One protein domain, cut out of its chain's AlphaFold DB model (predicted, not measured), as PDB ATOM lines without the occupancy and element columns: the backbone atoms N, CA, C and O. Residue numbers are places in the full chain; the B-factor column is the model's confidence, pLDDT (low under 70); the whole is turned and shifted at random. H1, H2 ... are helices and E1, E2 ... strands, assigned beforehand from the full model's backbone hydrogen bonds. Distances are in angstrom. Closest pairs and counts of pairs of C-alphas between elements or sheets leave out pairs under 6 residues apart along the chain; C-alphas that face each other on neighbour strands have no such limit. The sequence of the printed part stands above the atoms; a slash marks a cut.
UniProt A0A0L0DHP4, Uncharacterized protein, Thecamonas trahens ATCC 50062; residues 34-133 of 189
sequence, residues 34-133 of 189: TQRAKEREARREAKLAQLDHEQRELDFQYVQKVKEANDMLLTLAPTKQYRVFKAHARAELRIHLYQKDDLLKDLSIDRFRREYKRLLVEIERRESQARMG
ATOM      1  N   THR A  34      25.873 -39.309   2.876       87.44
ATOM      2  CA  THR A  34      26.092 -39.969   1.577       87.44
ATOM      3  C   THR A  34      25.545 -39.148   0.413       87.44
ATOM      4  O   THR A  34      26.208 -39.038  -0.615       87.44
ATOM      5  N   GLN A  35      24.385 -38.509   0.573       86.06
ATOM      6  CA  GLN A  35      23.801 -37.646  -0.452       86.06
ATOM      7  C   GLN A  35      24.642 -36.384  -0.662       86.06
ATOM      8  O   GLN A  35      24.971 -36.043  -1.793       86.06
ATOM      9  N   ARG A  36      25.119 -35.764   0.423       88.56
ATOM     10  CA  ARG A  36      26.034 -34.618   0.358       88.56
ATOM     11  C   ARG A  36      27.393 -34.979  -0.255       88.56
ATOM     12  O   ARG A  36      28.007 -34.141  -0.910       88.56
ATOM     13  N   ALA A  37      27.882 -36.202  -0.041       88.69
ATOM     14  CA  ALA A  37      29.093 -36.702  -0.693       88.69
ATOM     15  C   ALA A  37      28.880 -36.876  -2.205       88.69
ATOM     16  O   ALA A  37      29.678 -36.346  -2.976       88.69
ATOM     17  N   LYS A  38      27.765 -37.495  -2.618       90.31
ATOM     18  CA  LYS A  38      27.375 -37.627  -4.034       90.31
ATOM     19  C   LYS A  38      27.214 -36.275  -4.723       90.31
ATOM     20  O   LYS A  38      27.717 -36.087  -5.820       90.31
ATOM     21  N   GLU A  39      26.578 -35.303  -4.074       89.94
ATOM     22  CA  GLU A  39      26.446 -33.947  -4.623       89.94
ATOM     23  C   GLU A  39      27.800 -33.247  -4.791       89.94
ATOM     24  O   GLU A  39      28.016 -32.530  -5.765       89.94
ATOM     25  N   ARG A  40      28.737 -33.443  -3.854       89.69
ATOM     26  CA  ARG A  40      30.102 -32.908  -3.982       89.69
ATOM     27  C   ARG A  40      30.863 -33.568  -5.123       89.69
ATOM     28  O   ARG A  40      31.601 -32.874  -5.816       89.69
ATOM     29  N   GLU A  41      30.707 -34.874  -5.295       89.75
ATOM     30  CA  GLU A  41      31.321 -35.636  -6.381       89.75
ATOM     31  C   GLU A  41      30.753 -35.208  -7.738       89.75
ATOM     32  O   GLU A  41      31.517 -34.770  -8.590       89.75
ATOM     33  N   ALA A  42      29.426 -35.131  -7.873       92.12
ATOM     34  CA  ALA A  42      28.758 -34.633  -9.077       92.12
ATOM     35  C   ALA A  42      29.183 -33.198  -9.438       92.12
ATOM     36  O   ALA A  42      29.427 -32.889 -10.602       92.12
ATOM     37  N   ARG A  43      29.345 -32.306  -8.447       91.06
ATOM     38  CA  ARG A  43      29.878 -30.948  -8.685       91.06
ATOM     39  C   ARG A  43      31.330 -30.960  -9.165       91.06
ATOM     40  O   ARG A  43      31.706 -30.105  -9.964       91.06
ATOM     41  N   ARG A  44      32.161 -31.883  -8.670       90.62
ATOM     42  CA  ARG A  44      33.553 -32.033  -9.129       90.62
ATOM     43  C   ARG A  44      33.601 -32.563 -10.556       90.62
ATOM     44  O   ARG A  44      34.332 -32.000 -11.361       90.62
ATOM     45  N   GLU A  45      32.805 -33.579 -10.868       91.69
ATOM     46  CA  GLU A  45      32.693 -34.137 -12.219       91.69
ATOM     47  C   GLU A  45      32.199 -33.092 -13.219       91.69
ATOM     48  O   GLU A  45      32.827 -32.905 -14.258       91.69
ATOM     49  N   ALA A  46      31.154 -32.333 -12.872       92.12
ATOM     50  CA  ALA A  46      30.662 -31.239 -13.707       92.12
ATOM     51  C   ALA A  46      31.748 -30.184 -13.971       92.12
ATOM     52  O   ALA A  46      31.913 -29.732 -15.103       92.12
ATOM     53  N   LYS A  47      32.541 -29.832 -12.948       92.94
ATOM     54  CA  LYS A  47      33.656 -28.889 -13.103       92.94
ATOM     55  C   LYS A  47      34.764 -29.440 -14.007       92.94
ATOM     56  O   LYS A  47      35.310 -28.691 -14.808       92.94
ATOM     57  N   LEU A  48      35.101 -30.723 -13.892       90.50
ATOM     58  CA  LEU A  48      36.087 -31.362 -14.769       90.50
ATOM     59  C   LEU A  48      35.596 -31.409 -16.221       90.50
ATOM     60  O   LEU A  48      36.348 -31.059 -17.124       90.50
ATOM     61  N   ALA A  49      34.326 -31.759 -16.437       90.25
ATOM     62  CA  ALA A  49      33.719 -31.765 -17.765       90.25
ATOM     63  C   ALA A  49      33.709 -30.367 -18.406       90.25
ATOM     64  O   ALA A  49      33.954 -30.239 -19.605       90.25
ATOM     65  N   GLN A  50      33.476 -29.321 -17.607       93.12
ATOM     66  CA  GLN A  50      33.559 -27.938 -18.072       93.12
ATOM     67  C   GLN A  50      34.985 -27.570 -18.508       93.12
ATOM     68  O   GLN A  50      35.163 -27.054 -19.608       93.12
ATOM     69  N   LEU A  51      36.001 -27.883 -17.698       89.94
ATOM     70  CA  LEU A  51      37.403 -27.620 -18.053       89.94
ATOM     71  C   LEU A  51      37.827 -28.369 -19.326       89.94
ATOM     72  O   LEU A  51      38.522 -27.811 -20.173       89.94
ATOM     73  N   ASP A  52      37.379 -29.614 -19.491       89.00
ATOM     74  CA  ASP A  52      37.635 -30.393 -20.706       89.00
ATOM     75  C   ASP A  52      36.981 -29.760 -21.943       89.00
ATOM     76  O   ASP A  52      37.555 -29.793 -23.034       89.00
ATOM     77  N   HIS A  53      35.781 -29.194 -21.795       90.50
ATOM     78  CA  HIS A  53      35.104 -28.480 -22.872       90.50
ATOM     79  C   HIS A  53      35.856 -27.199 -23.251       90.50
ATOM     80  O   HIS A  53      36.201 -27.031 -24.421       90.50
ATOM     81  N   GLU A  54      36.205 -26.371 -22.264       90.81
ATOM     82  CA  GLU A  54      36.991 -25.145 -22.453       90.81
ATOM     83  C   GLU A  54      38.331 -25.441 -23.152       90.81
ATOM     84  O   GLU A  54      38.719 -24.754 -24.099       90.81
ATOM     85  N   GLN A  55      39.018 -26.522 -22.765       89.69
ATOM     86  CA  GLN A  55      40.270 -26.922 -23.411       89.69
ATOM     87  C   GLN A  55      40.074 -27.318 -24.882       89.69
ATOM     88  O   GLN A  55      40.913 -26.993 -25.724       89.69
ATOM     89  N   ARG A  56      38.978 -28.008 -25.225       89.25
ATOM     90  CA  ARG A  56      38.679 -28.380 -26.620       89.25
ATOM     91  C   ARG A  56      38.393 -27.160 -27.485       89.25
ATOM     92  O   ARG A  56      38.819 -27.132 -28.639       89.25
ATOM     93  N   GLU A  57      37.697 -26.167 -26.944       92.69
ATOM     94  CA  GLU A  57      37.450 -24.907 -27.647       92.69
ATOM     95  C   GLU A  57      38.756 -24.155 -27.915       92.69
ATOM     96  O   GLU A  57      38.987 -23.695 -29.036       92.69
ATOM     97  N   LEU A  58      39.649 -24.086 -26.923       90.88
ATOM     98  CA  LEU A  58      40.976 -23.493 -27.098       90.88
ATOM     99  C   LEU A  58      41.790 -24.232 -28.165       90.88
ATOM    100  O   LEU A  58      42.351 -23.594 -29.059       90.88
ATOM    101  N   ASP A  59      41.825 -25.565 -28.114       91.50
ATOM    102  CA  ASP A  59      42.514 -26.379 -29.119       91.50
ATOM    103  C   ASP A  59      41.963 -26.092 -30.528       91.50
ATOM    104  O   ASP A  59      42.730 -25.900 -31.477       91.50
ATOM    105  N   PHE A  60      40.637 -25.991 -30.665       93.19
ATOM    106  CA  PHE A  60      39.973 -25.670 -31.929       93.19
ATOM    107  C   PHE A  60      40.364 -24.286 -32.468       93.19
ATOM    108  O   PHE A  60      40.681 -24.156 -33.654       93.19
ATOM    109  N   GLN A  61      40.434 -23.265 -31.610       94.19
ATOM    110  CA  GLN A  61      40.901 -21.931 -32.006       94.19
ATOM    111  C   GLN A  61      42.340 -21.962 -32.541       94.19
ATOM    112  O   GLN A  61      42.667 -21.267 -33.506       94.19
ATOM    113  N   TYR A  62      43.222 -22.772 -31.948       93.38
ATOM    114  CA  TYR A  62      44.593 -22.901 -32.446       93.38
ATOM    115  C   TYR A  62      44.675 -23.664 -33.767       93.38
ATOM    116  O   TYR A  62      45.481 -23.292 -34.618       93.38
ATOM    117  N   VAL A  63      43.815 -24.660 -33.989       94.19
ATOM    118  CA  VAL A  63      43.696 -25.317 -35.301       94.19
ATOM    119  C   VAL A  63      43.312 -24.305 -36.383       94.19
ATOM    120  O   VAL A  63      43.899 -24.322 -37.465       94.19
ATOM    121  N   GLN A  64      42.376 -23.395 -36.098       95.69
ATOM    122  CA  GLN A  64      42.007 -22.324 -37.029       95.69
ATOM    123  C   GLN A  64      43.181 -21.378 -37.305       95.69
ATOM    124  O   GLN A  64      43.537 -21.176 -38.465       95.69
ATOM    125  N   LYS A  65      43.872 -20.902 -36.263       95.44
ATOM    126  CA  LYS A  65      45.059 -20.040 -36.425       95.44
ATOM    127  C   LYS A  65      46.182 -20.707 -37.212       95.44
ATOM    128  O   LYS A  65      46.916 -20.031 -37.921       95.44
ATOM    129  N   VAL A  66      46.341 -22.026 -37.097       96.19
ATOM    130  CA  VAL A  66      47.312 -22.781 -37.902       96.19
ATOM    131  C   VAL A  66      46.921 -22.800 -39.379       96.19
ATOM    132  O   VAL A  66      47.804 -22.672 -40.225       96.19
ATOM    133  N   LYS A  67      45.628 -22.909 -39.707       94.81
ATOM    134  CA  LYS A  67      45.158 -22.795 -41.099       94.81
ATOM    135  C   LYS A  67      45.459 -21.412 -41.665       94.81
ATOM    136  O   LYS A  67      46.145 -21.325 -42.674       94.81
ATOM    137  N   GLU A  68      45.086 -20.361 -40.942       94.94
ATOM    138  CA  GLU A  68      45.403 -18.980 -41.326       94.94
ATOM    139  C   GLU A  68      46.916 -18.782 -41.504       94.94
ATOM    140  O   GLU A  68      47.366 -18.196 -42.483       94.94
ATOM    141  N   ALA A  69      47.733 -19.316 -40.590       95.25
ATOM    142  CA  ALA A  69      49.189 -19.260 -40.700       95.25
ATOM    143  C   ALA A  69      49.722 -19.958 -41.955       95.25
ATOM    144  O   ALA A  69      50.696 -19.496 -42.548       95.25
ATOM    145  N   ASN A  70      49.107 -21.067 -42.355       94.69
ATOM    146  CA  ASN A  70      49.470 -21.763 -43.581       94.69
ATOM    147  C   ASN A  70      49.079 -20.954 -44.815       94.69
ATOM    148  O   ASN A  70      49.911 -20.819 -45.708       94.69
ATOM    149  N   ASP A  71      47.891 -20.350 -44.832       92.88
ATOM    150  CA  ASP A  71      47.453 -19.476 -45.927       92.88
ATOM    151  C   ASP A  71      48.416 -18.291 -46.097       92.88
ATOM    152  O   ASP A  71      48.864 -17.971 -47.199       92.88
ATOM    153  N   MET A  72      48.840 -17.710 -44.975       90.94
ATOM    154  CA  MET A  72      49.887 -16.695 -44.927       90.94
ATOM    155  C   MET A  72      51.228 -17.209 -45.490       90.94
ATOM    156  O   MET A  72      51.869 -16.543 -46.313       90.94
ATOM    157  N   LEU A  73      51.656 -18.413 -45.093       90.81
ATOM    158  CA  LEU A  73      52.896 -19.029 -45.575       90.81
ATOM    159  C   LEU A  73      52.880 -19.355 -47.070       90.81
ATOM    160  O   LEU A  73      53.950 -19.290 -47.674       90.81
ATOM    161  N   LEU A  74      51.726 -19.632 -47.685       89.50
ATOM    162  CA  LEU A  74      51.644 -19.850 -49.138       89.50
ATOM    163  C   LEU A  74      52.245 -18.674 -49.917       89.50
ATOM    164  O   LEU A  74      52.908 -18.871 -50.934       89.50
ATOM    165  N   THR A  75      52.078 -17.452 -49.408       84.50
ATOM    166  CA  THR A  75      52.630 -16.250 -50.044       84.50
ATOM    167  C   THR A  75      54.107 -16.021 -49.708       84.50
ATOM    168  O   THR A  75      54.875 -15.564 -50.560       84.50
ATOM    169  N   LEU A  76      54.523 -16.298 -48.468       86.81
ATOM    170  CA  LEU A  76      55.855 -15.957 -47.950       86.81
ATOM    171  C   LEU A  76      56.898 -17.056 -48.176       86.81
ATOM    172  O   LEU A  76      58.033 -16.764 -48.550       86.81
ATOM    173  N   ALA A  77      56.538 -18.308 -47.914       87.31
ATOM    174  CA  ALA A  77      57.420 -19.464 -47.978       87.31
ATOM    175  C   ALA A  77      56.596 -20.737 -48.267       87.31
ATOM    176  O   ALA A  77      56.376 -21.536 -47.355       87.31
ATOM    177  N   PRO A  78      56.190 -20.972 -49.529       88.19
ATOM    178  CA  PRO A  78      55.251 -22.040 -49.898       88.19
ATOM    179  C   PRO A  78      55.778 -23.460 -49.644       88.19
ATOM    180  O   PRO A  78      55.025 -24.423 -49.678       88.19
ATOM    181  N   THR A  79      57.078 -23.611 -49.380       91.06
ATOM    182  CA  THR A  79      57.682 -24.903 -49.023       91.06
ATOM    183  C   THR A  79      57.475 -25.285 -47.562       91.06
ATOM    184  O   THR A  79      57.813 -26.408 -47.190       91.06
ATOM    185  N   LYS A  80      56.971 -24.371 -46.724       93.94
ATOM    186  CA  LYS A  80      56.795 -24.568 -45.285       93.94
ATOM    187  C   LYS A  80      55.323 -24.713 -44.926       93.94
ATOM    188  O   LYS A  80      54.482 -24.008 -45.472       93.94
ATOM    189  N   GLN A  81      55.032 -25.581 -43.963       95.31
ATOM    190  CA  GLN A  81      53.670 -25.834 -43.500       95.31
ATOM    191  C   GLN A  81      53.645 -26.146 -42.003       95.31
ATOM    192  O   GLN A  81      54.390 -26.997 -41.519       95.31
ATOM    193  N   TYR A  82      52.745 -25.498 -41.272       96.75
ATOM    194  CA  TYR A  82      52.401 -25.864 -39.906       96.75
ATOM    195  C   TYR A  82      51.376 -27.000 -39.881       96.75
ATOM    196  O   TYR A  82      50.393 -26.997 -40.625       96.75
ATOM    197  N   ARG A  83      51.571 -27.958 -38.977       95.75
ATOM    198  CA  ARG A  83      50.643 -29.057 -38.703       95.75
ATOM    199  C   ARG A  83      50.392 -29.149 -37.208       95.75
ATOM    200  O   ARG A  83      51.310 -29.021 -36.402       95.75
ATOM    201  N   VAL A  84      49.136 -29.369 -36.846       95.62
ATOM    202  CA  VAL A  84      48.740 -29.575 -35.455       95.62
ATOM    203  C   VAL A  84      49.034 -31.019 -35.070       95.62
ATOM    204  O   VAL A  84      48.694 -31.941 -35.809       95.62
ATOM    205  N   PHE A  85      49.657 -31.210 -33.914       94.31
ATOM    206  CA  PHE A  85      50.010 -32.515 -33.381       94.31
ATOM    207  C   PHE A  85      49.536 -32.636 -31.934       94.31
ATOM    208  O   PHE A  85      49.795 -31.772 -31.095       94.31
ATOM    209  N   LYS A  86      48.849 -33.737 -31.627       92.44
ATOM    210  CA  LYS A  86      48.441 -34.084 -30.267       92.44
ATOM    211  C   LYS A  86      48.701 -35.568 -30.064       92.44
ATOM    212  O   LYS A  86      48.043 -36.392 -30.690       92.44
ATOM    213  N   ALA A  87      49.664 -35.907 -29.209       90.12
ATOM    214  CA  ALA A  87      50.107 -37.296 -29.043       90.12
ATOM    215  C   ALA A  87      48.991 -38.226 -28.523       90.12
ATOM    216  O   ALA A  87      48.910 -39.387 -28.897       90.12
ATOM    217  N   HIS A  88      48.122 -37.702 -27.659       88.38
ATOM    218  CA  HIS A  88      46.974 -38.398 -27.072       88.38
ATOM    219  C   HIS A  88      45.984 -37.366 -26.508       88.38
ATOM    220  O   HIS A  88      46.350 -36.207 -26.322       88.38
ATOM    221  N   ALA A  89      44.745 -37.763 -26.197       81.56
ATOM    222  CA  ALA A  89      43.658 -36.837 -25.841       81.56
ATOM    223  C   ALA A  89      43.982 -35.857 -24.693       81.56
ATOM    224  O   ALA A  89      43.510 -34.721 -24.715       81.56
ATOM    225  N   ARG A  90      44.815 -36.279 -23.731       81.00
ATOM    226  CA  ARG A  90      45.247 -35.479 -22.570       81.00
ATOM    227  C   ARG A  90      46.601 -34.774 -22.749       81.00
ATOM    228  O   ARG A  90      47.027 -34.078 -21.837       81.00
ATOM    229  N   ALA A  91      47.295 -34.963 -23.877       87.00
ATOM    230  CA  ALA A  91      48.522 -34.205 -24.154       87.00
ATOM    231  C   ALA A  91      48.199 -32.733 -24.376       87.00
ATOM    232  O   ALA A  91      47.132 -32.392 -24.883       87.00
ATOM    233  N   GLU A  92      49.190 -31.891 -24.111       89.00
ATOM    234  CA  GLU A  92      49.216 -30.535 -24.636       89.00
ATOM    235  C   GLU A  92      49.252 -30.555 -26.173       89.00
ATOM    236  O   GLU A  92      49.928 -31.386 -26.793       89.00
ATOM    237  N   LEU A  93      48.509 -29.637 -26.789       92.94
ATOM    238  CA  LEU A  93      48.543 -29.419 -28.228       92.94
ATOM    239  C   LEU A  93      49.910 -28.852 -28.634       92.94
ATOM    240  O   LEU A  93      50.368 -27.853 -28.081       92.94
ATOM    241  N   ARG A  94      50.547 -29.453 -29.634       95.44
ATOM    242  CA  ARG A  94      51.809 -28.969 -30.206       95.44
ATOM    243  C   ARG A  94      51.626 -28.645 -31.677       95.44
ATOM    244  O   ARG A  94      50.701 -29.124 -32.335       95.44
ATOM    245  N   ILE A  95      52.497 -27.791 -32.191       97.00
ATOM    246  CA  ILE A  95      52.453 -27.340 -33.578       97.00
ATOM    247  C   ILE A  95      53.810 -27.613 -34.200       97.00
ATOM    248  O   ILE A  95      54.832 -27.067 -33.795       97.00
ATOM    249  N   HIS A  96      53.812 -28.471 -35.205       97.31
ATOM    250  CA  HIS A  96      55.001 -28.842 -35.945       97.31
ATOM    251  C   HIS A  96      55.114 -27.979 -37.197       97.31
ATOM    252  O   HIS A  96      54.141 -27.819 -37.930       97.31
ATOM    253  N   LEU A  97      56.294 -27.433 -37.461       96.62
ATOM    254  CA  LEU A  97      56.623 -26.770 -38.716       96.62
ATOM    255  C   LEU A  97      57.422 -27.739 -39.577       96.62
ATOM    256  O   LEU A  97      58.530 -28.127 -39.206       96.62
ATOM    257  N   TYR A  98      56.877 -28.071 -40.735       96.56
ATOM    258  CA  TYR A  98      57.537 -28.871 -41.752       96.56
ATOM    259  C   TYR A  98      58.059 -27.979 -42.872       96.56
ATOM    260  O   TYR A  98      57.488 -26.921 -43.158       96.56
ATOM    261  N   GLN A  99      59.129 -28.418 -43.522       95.25
ATOM    262  CA  GLN A  99      59.531 -27.921 -44.830       95.25
ATOM    263  C   GLN A  99      59.600 -29.105 -45.780       95.25
ATOM    264  O   GLN A  99      60.447 -29.977 -45.613       95.25
ATOM    265  N   LYS A 100      58.704 -29.127 -46.770       89.19
ATOM    266  CA  LYS A 100      58.393 -30.336 -47.544       89.19
ATOM    267  C   LYS A 100      57.966 -31.460 -46.585       89.19
ATOM    268  O   LYS A 100      56.896 -31.342 -45.993       89.19
ATOM    269  N   ASP A 101      58.826 -32.452 -46.362       91.31
ATOM    270  CA  ASP A 101      58.561 -33.609 -45.500       91.31
ATOM    271  C   ASP A 101      59.394 -33.615 -44.210       91.31
ATOM    272  O   ASP A 101      59.112 -34.382 -43.289       91.31
ATOM    273  N   ASP A 102      60.364 -32.706 -44.090       95.19
ATOM    274  CA  ASP A 102      61.250 -32.651 -42.934       95.19
ATOM    275  C   ASP A 102      60.647 -31.803 -41.819       95.19
ATOM    276  O   ASP A 102      60.238 -30.651 -42.022       95.19
ATOM    277  N   LEU A 103      60.623 -32.360 -40.607       95.75
ATOM    278  CA  LEU A 103      60.250 -31.621 -39.410       95.75
ATOM    279  C   LEU A 103      61.363 -30.624 -39.068       95.75
ATOM    280  O   LEU A 103      62.436 -31.007 -38.611       95.75
ATOM    281  N   LEU A 104      61.090 -29.332 -39.240       95.31
ATOM    282  CA  LEU A 104      62.034 -28.272 -38.889       95.31
ATOM    283  C   LEU A 104      61.952 -27.878 -37.419       95.31
ATOM    284  O   LEU A 104      62.969 -27.607 -36.783       95.31
ATOM    285  N   LYS A 105      60.728 -27.726 -36.907       95.19
ATOM    286  CA  LYS A 105      60.500 -27.258 -35.540       95.19
ATOM    287  C   LYS A 105      59.296 -27.940 -34.936       95.19
ATOM    288  O   LYS A 105      58.258 -28.066 -35.574       95.19
ATOM    289  N   ASP A 106      59.418 -28.240 -33.658       96.19
ATOM    290  CA  ASP A 106      58.302 -28.579 -32.793       96.19
ATOM    291  C   ASP A 106      58.071 -27.409 -31.823       96.19
ATOM    292  O   ASP A 106      58.975 -26.981 -31.095       96.19
ATOM    293  N   LEU A 107      56.876 -26.824 -31.886       95.81
ATOM    294  CA  LEU A 107      56.496 -25.619 -31.166       95.81
ATOM    295  C   LEU A 107      55.396 -25.930 -30.150       95.81
ATOM    296  O   LEU A 107      54.311 -26.394 -30.493       95.81
ATOM    297  N   SER A 108      55.637 -25.538 -28.900       95.44
ATOM    298  CA  SER A 108      54.568 -25.294 -27.923       95.44
ATOM    299  C   SER A 108      53.621 -24.195 -28.422       95.44
ATOM    300  O   SER A 108      54.068 -23.287 -29.141       95.44
ATOM    301  N   ILE A 109      52.382 -24.176 -27.927       94.31
ATOM    302  CA  ILE A 109      51.364 -23.161 -28.254       94.31
ATOM    303  C   ILE A 109      51.900 -21.728 -28.090       94.31
ATOM    304  O   ILE A 109      51.744 -20.890 -28.981       94.31
ATOM    305  N   ASP A 110      52.603 -21.441 -26.992       94.06
ATOM    306  CA  ASP A 110      53.126 -20.098 -26.717       94.06
ATOM    307  C   ASP A 110      54.177 -19.637 -27.726       94.06
ATOM    308  O   ASP A 110      54.210 -18.464 -28.120       94.06
ATOM    309  N   ARG A 111      55.047 -20.555 -28.158       95.81
ATOM    310  CA  ARG A 111      56.043 -20.272 -29.198       95.81
ATOM    311  C   ARG A 111      55.365 -20.039 -30.540       95.81
ATOM    312  O   ARG A 111      55.689 -19.047 -31.193       95.81
ATOM    313  N   PHE A 112      54.392 -20.876 -30.903       96.50
ATOM    314  CA  PHE A 112      53.598 -20.662 -32.111       96.50
ATOM    315  C   PHE A 112      52.894 -19.304 -32.083       96.50
ATOM    316  O   PHE A 112      52.984 -18.558 -33.050       96.50
ATOM    317  N   ARG A 113      52.289 -18.909 -30.957       95.06
ATOM    318  CA  ARG A 113      51.621 -17.605 -30.823       95.06
ATOM    319  C   ARG A 113      52.561 -16.431 -31.116       95.06
ATOM    320  O   ARG A 113      52.137 -15.436 -31.701       95.06
ATOM    321  N   ARG A 114      53.836 -16.526 -30.720       96.06
ATOM    322  CA  ARG A 114      54.852 -15.506 -31.038       96.06
ATOM    323  C   ARG A 114      55.242 -15.532 -32.515       96.06
ATOM    324  O   ARG A 114      55.365 -14.463 -33.104       96.06
ATOM    325  N   GLU A 115      55.434 -16.712 -33.108       94.38
ATOM    326  CA  GLU A 115      55.745 -16.824 -34.543       94.38
ATOM    327  C   GLU A 115      54.577 -16.350 -35.416       94.38
ATOM    328  O   GLU A 115      54.799 -15.586 -36.346       94.38
ATOM    329  N   TYR A 116      53.339 -16.685 -35.056       95.50
ATOM    330  CA  TYR A 116      52.126 -16.223 -35.727       95.50
ATOM    331  C   TYR A 116      52.012 -14.693 -35.725       95.50
ATOM    332  O   TYR A 116      51.793 -14.088 -36.769       95.50
ATOM    333  N   LYS A 117      52.264 -14.035 -34.581       95.50
ATOM    334  CA  LYS A 117      52.307 -12.561 -34.520       95.50
ATOM    335  C   LYS A 117      53.375 -11.968 -35.440       95.50
ATOM    336  O   LYS A 117      53.133 -10.951 -36.075       95.50
ATOM    337  N   ARG A 118      54.556 -12.590 -35.515       94.12
ATOM    338  CA  ARG A 118      55.615 -12.151 -36.439       94.12
ATOM    339  C   ARG A 118      55.200 -12.340 -37.897       94.12
ATOM    340  O   ARG A 118      55.509 -11.485 -38.716       94.12
ATOM    341  N   LEU A 119      54.505 -13.436 -38.197       93.25
ATOM    342  CA  LEU A 119      54.011 -13.746 -39.534       93.25
ATOM    343  C   LEU A 119      52.990 -12.703 -40.008       93.25
ATOM    344  O   LEU A 119      53.140 -12.188 -41.112       93.25
ATOM    345  N   LEU A 120      52.037 -12.332 -39.146       93.88
ATOM    346  CA  LEU A 120      51.067 -11.264 -39.420       93.88
ATOM    347  C   LEU A 120      51.758  -9.941 -39.766       93.88
ATOM    348  O   LEU A 120      51.487  -9.363 -40.813       93.88
ATOM    349  N   VAL A 121      52.709  -9.508 -38.932       93.94
ATOM    350  CA  VAL A 121      53.456  -8.261 -39.162       93.94
ATOM    351  C   VAL A 121      54.213  -8.298 -40.490       93.94
ATOM    352  O   VAL A 121      54.250  -7.300 -41.204       93.94
ATOM    353  N   GLU A 122      54.818  -9.432 -40.850       92.00
ATOM    354  CA  GLU A 122      55.552  -9.544 -42.114       92.00
ATOM    355  C   GLU A 122      54.615  -9.487 -43.332       92.00
ATOM    356  O   GLU A 122      54.963  -8.864 -44.338       92.00
ATOM    357  N   ILE A 123      53.413 -10.065 -43.239       90.06
ATOM    358  CA  ILE A 123      52.403  -9.950 -44.299       90.06
ATOM    359  C   ILE A 123      51.877  -8.534 -44.423       90.06
ATOM    360  O   ILE A 123      51.936  -7.984 -45.520       90.06
ATOM    361  N   GLU A 124      51.451  -7.906 -43.328       89.00
ATOM    362  CA  GLU A 124      51.001  -6.508 -43.344       89.00
ATOM    363  C   GLU A 124      52.075  -5.597 -43.946       89.00
ATOM    364  O   GLU A 124      51.805  -4.731 -44.784       89.00
ATOM    365  N   ARG A 125      53.339  -5.842 -43.585       88.12
ATOM    366  CA  ARG A 125      54.486  -5.124 -44.131       88.12
ATOM    367  C   ARG A 125      54.662  -5.365 -45.632       88.12
ATOM    368  O   ARG A 125      55.082  -4.439 -46.332       88.12
ATOM    369  N   ARG A 126      54.396  -6.569 -46.145       84.31
ATOM    370  CA  ARG A 126      54.487  -6.896 -47.580       84.31
ATOM    371  C   ARG A 126      53.309  -6.326 -48.371       84.31
ATOM    372  O   ARG A 126      53.522  -5.776 -49.449       84.31
ATOM    373  N   GLU A 127      52.100  -6.384 -47.826       83.88
ATOM    374  CA  GLU A 127      50.907  -5.783 -48.426       83.88
ATOM    375  C   GLU A 127      51.011  -4.258 -48.484       83.88
ATOM    376  O   GLU A 127      50.750  -3.656 -49.524       83.88
ATOM    377  N   SER A 128      51.469  -3.625 -47.400       82.94
ATOM    378  CA  SER A 128      51.743  -2.186 -47.366       82.94
ATOM    379  C   SER A 128      52.766  -1.785 -48.436       82.94
ATOM    380  O   SER A 128      52.568  -0.801 -49.146       82.94
ATOM    381  N   GLN A 129      53.823  -2.582 -48.629       73.94
ATOM    382  CA  GLN A 129      54.797  -2.352 -49.702       73.94
ATOM    383  C   GLN A 129      54.184  -2.461 -51.094       73.94
ATOM    384  O   GLN A 129      54.477  -1.622 -51.945       73.94
ATOM    385  N   ALA A 130      53.345  -3.475 -51.318       76.75
ATOM    386  CA  ALA A 130      52.655  -3.660 -52.587       76.75
ATOM    387  C   ALA A 130      51.734  -2.469 -52.895       76.75
ATOM    388  O   ALA A 130      51.767  -1.950 -54.007       76.75
ATOM    389  N   ARG A 131      50.994  -1.969 -51.892       76.56
ATOM    390  CA  ARG A 131      50.131  -0.780 -52.024       76.56
ATOM    391  C   ARG A 131      50.917   0.502 -52.304       76.56
ATOM    392  O   ARG A 131      50.452   1.340 -53.064       76.56
ATOM    393  N   MET A 132      52.110   0.644 -51.727       74.06
ATOM    394  CA  MET A 132      52.984   1.806 -51.944       74.06
ATOM    395  C   MET A 132      53.837   1.706 -53.223       74.06
ATOM    396  O   MET A 132      54.619   2.611 -53.494       74.06
ATOM    397  N   GLY A 133      53.755   0.607 -53.985       64.19
ATOM    398  CA  GLY A 133      54.576   0.385 -55.186       64.19
ATOM    399  C   GLY A 133      56.081   0.226 -54.916       64.19
ATOM    400  O   GLY A 133      56.892   0.219 -55.842       64.19
TER     401      GLY A 133
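What this domain is: This is residues 34 to 133 of the 189 residues of an uncharacterized protein of Thecamonas trahens ATCC 50062 (UniProt A0A0L0DHP4). A small, strongly twisted sheet of three strands has two helices over one face: the long H1, whose residues 34 to 51 stick out as an arm, and the shorter H2, whose end, with residues 127 to 133, sticks out the other way. The printed part has 100 residues, in the order H1, E1, E2, E3, H2; the sheet E1, E2, E3 is antiparallel, and the class is mixed. The whole is extended, with a radius of gyration of the C-alphas of 19.6 A and spans of 74 by 32 by 16 A, its length made by the arms.

How they stand to each other: Begin at the sheet of E1, residues 80 to 85, E2, residues 94 to 99, and E3, residues 102 to 108: a meander, each strand the antiparallel neighbour of the one before. In the hairpin E1 and E2, find N 83 and O 96 within hydrogen-bond range at 2.8 A; in the hairpin E2 and E3, N 97 and O 105 at 2.8 A. H1, residues 34 to 76, is on the sheet over E1, at a height of 9.3 A, along the strands; the closest C-alphas, of Asn 70 and Gln 81, are 5.8 A apart. H2, residues 109 to 131, is on the same face at a height of 15.2 A, over E2 and only just over E3, with 3 C-alphas. H1, with residues 62 to 76 alone, touches H2, closest at the C-alphas of Ala 69 and Tyr 116, 6.5 A, at a shallow tilt of 33 degrees, only just short of steep, the same way. Every O i to N i+4 pair is within range in H2, and 38 of 39 in H1.

Where its parts are: Find C-alpha 34 at (26.092, -39.969, 1.577); from there H1 runs 62.6 A to C-alpha 76. E1, E2 and E3 measure 15.8 A, 16.6 A and 18.0 A. H2 runs 32.7 A to C-alpha 131 at (50.131, -0.780, -52.024).

The domain as a whole: The C-alphas of Thr 34 and Gly 133 are the farthest apart, 75.2 A. The printed part has no cut and no long link. Mean pLDDT of the printed part is 91.0, with residue 133 under 70.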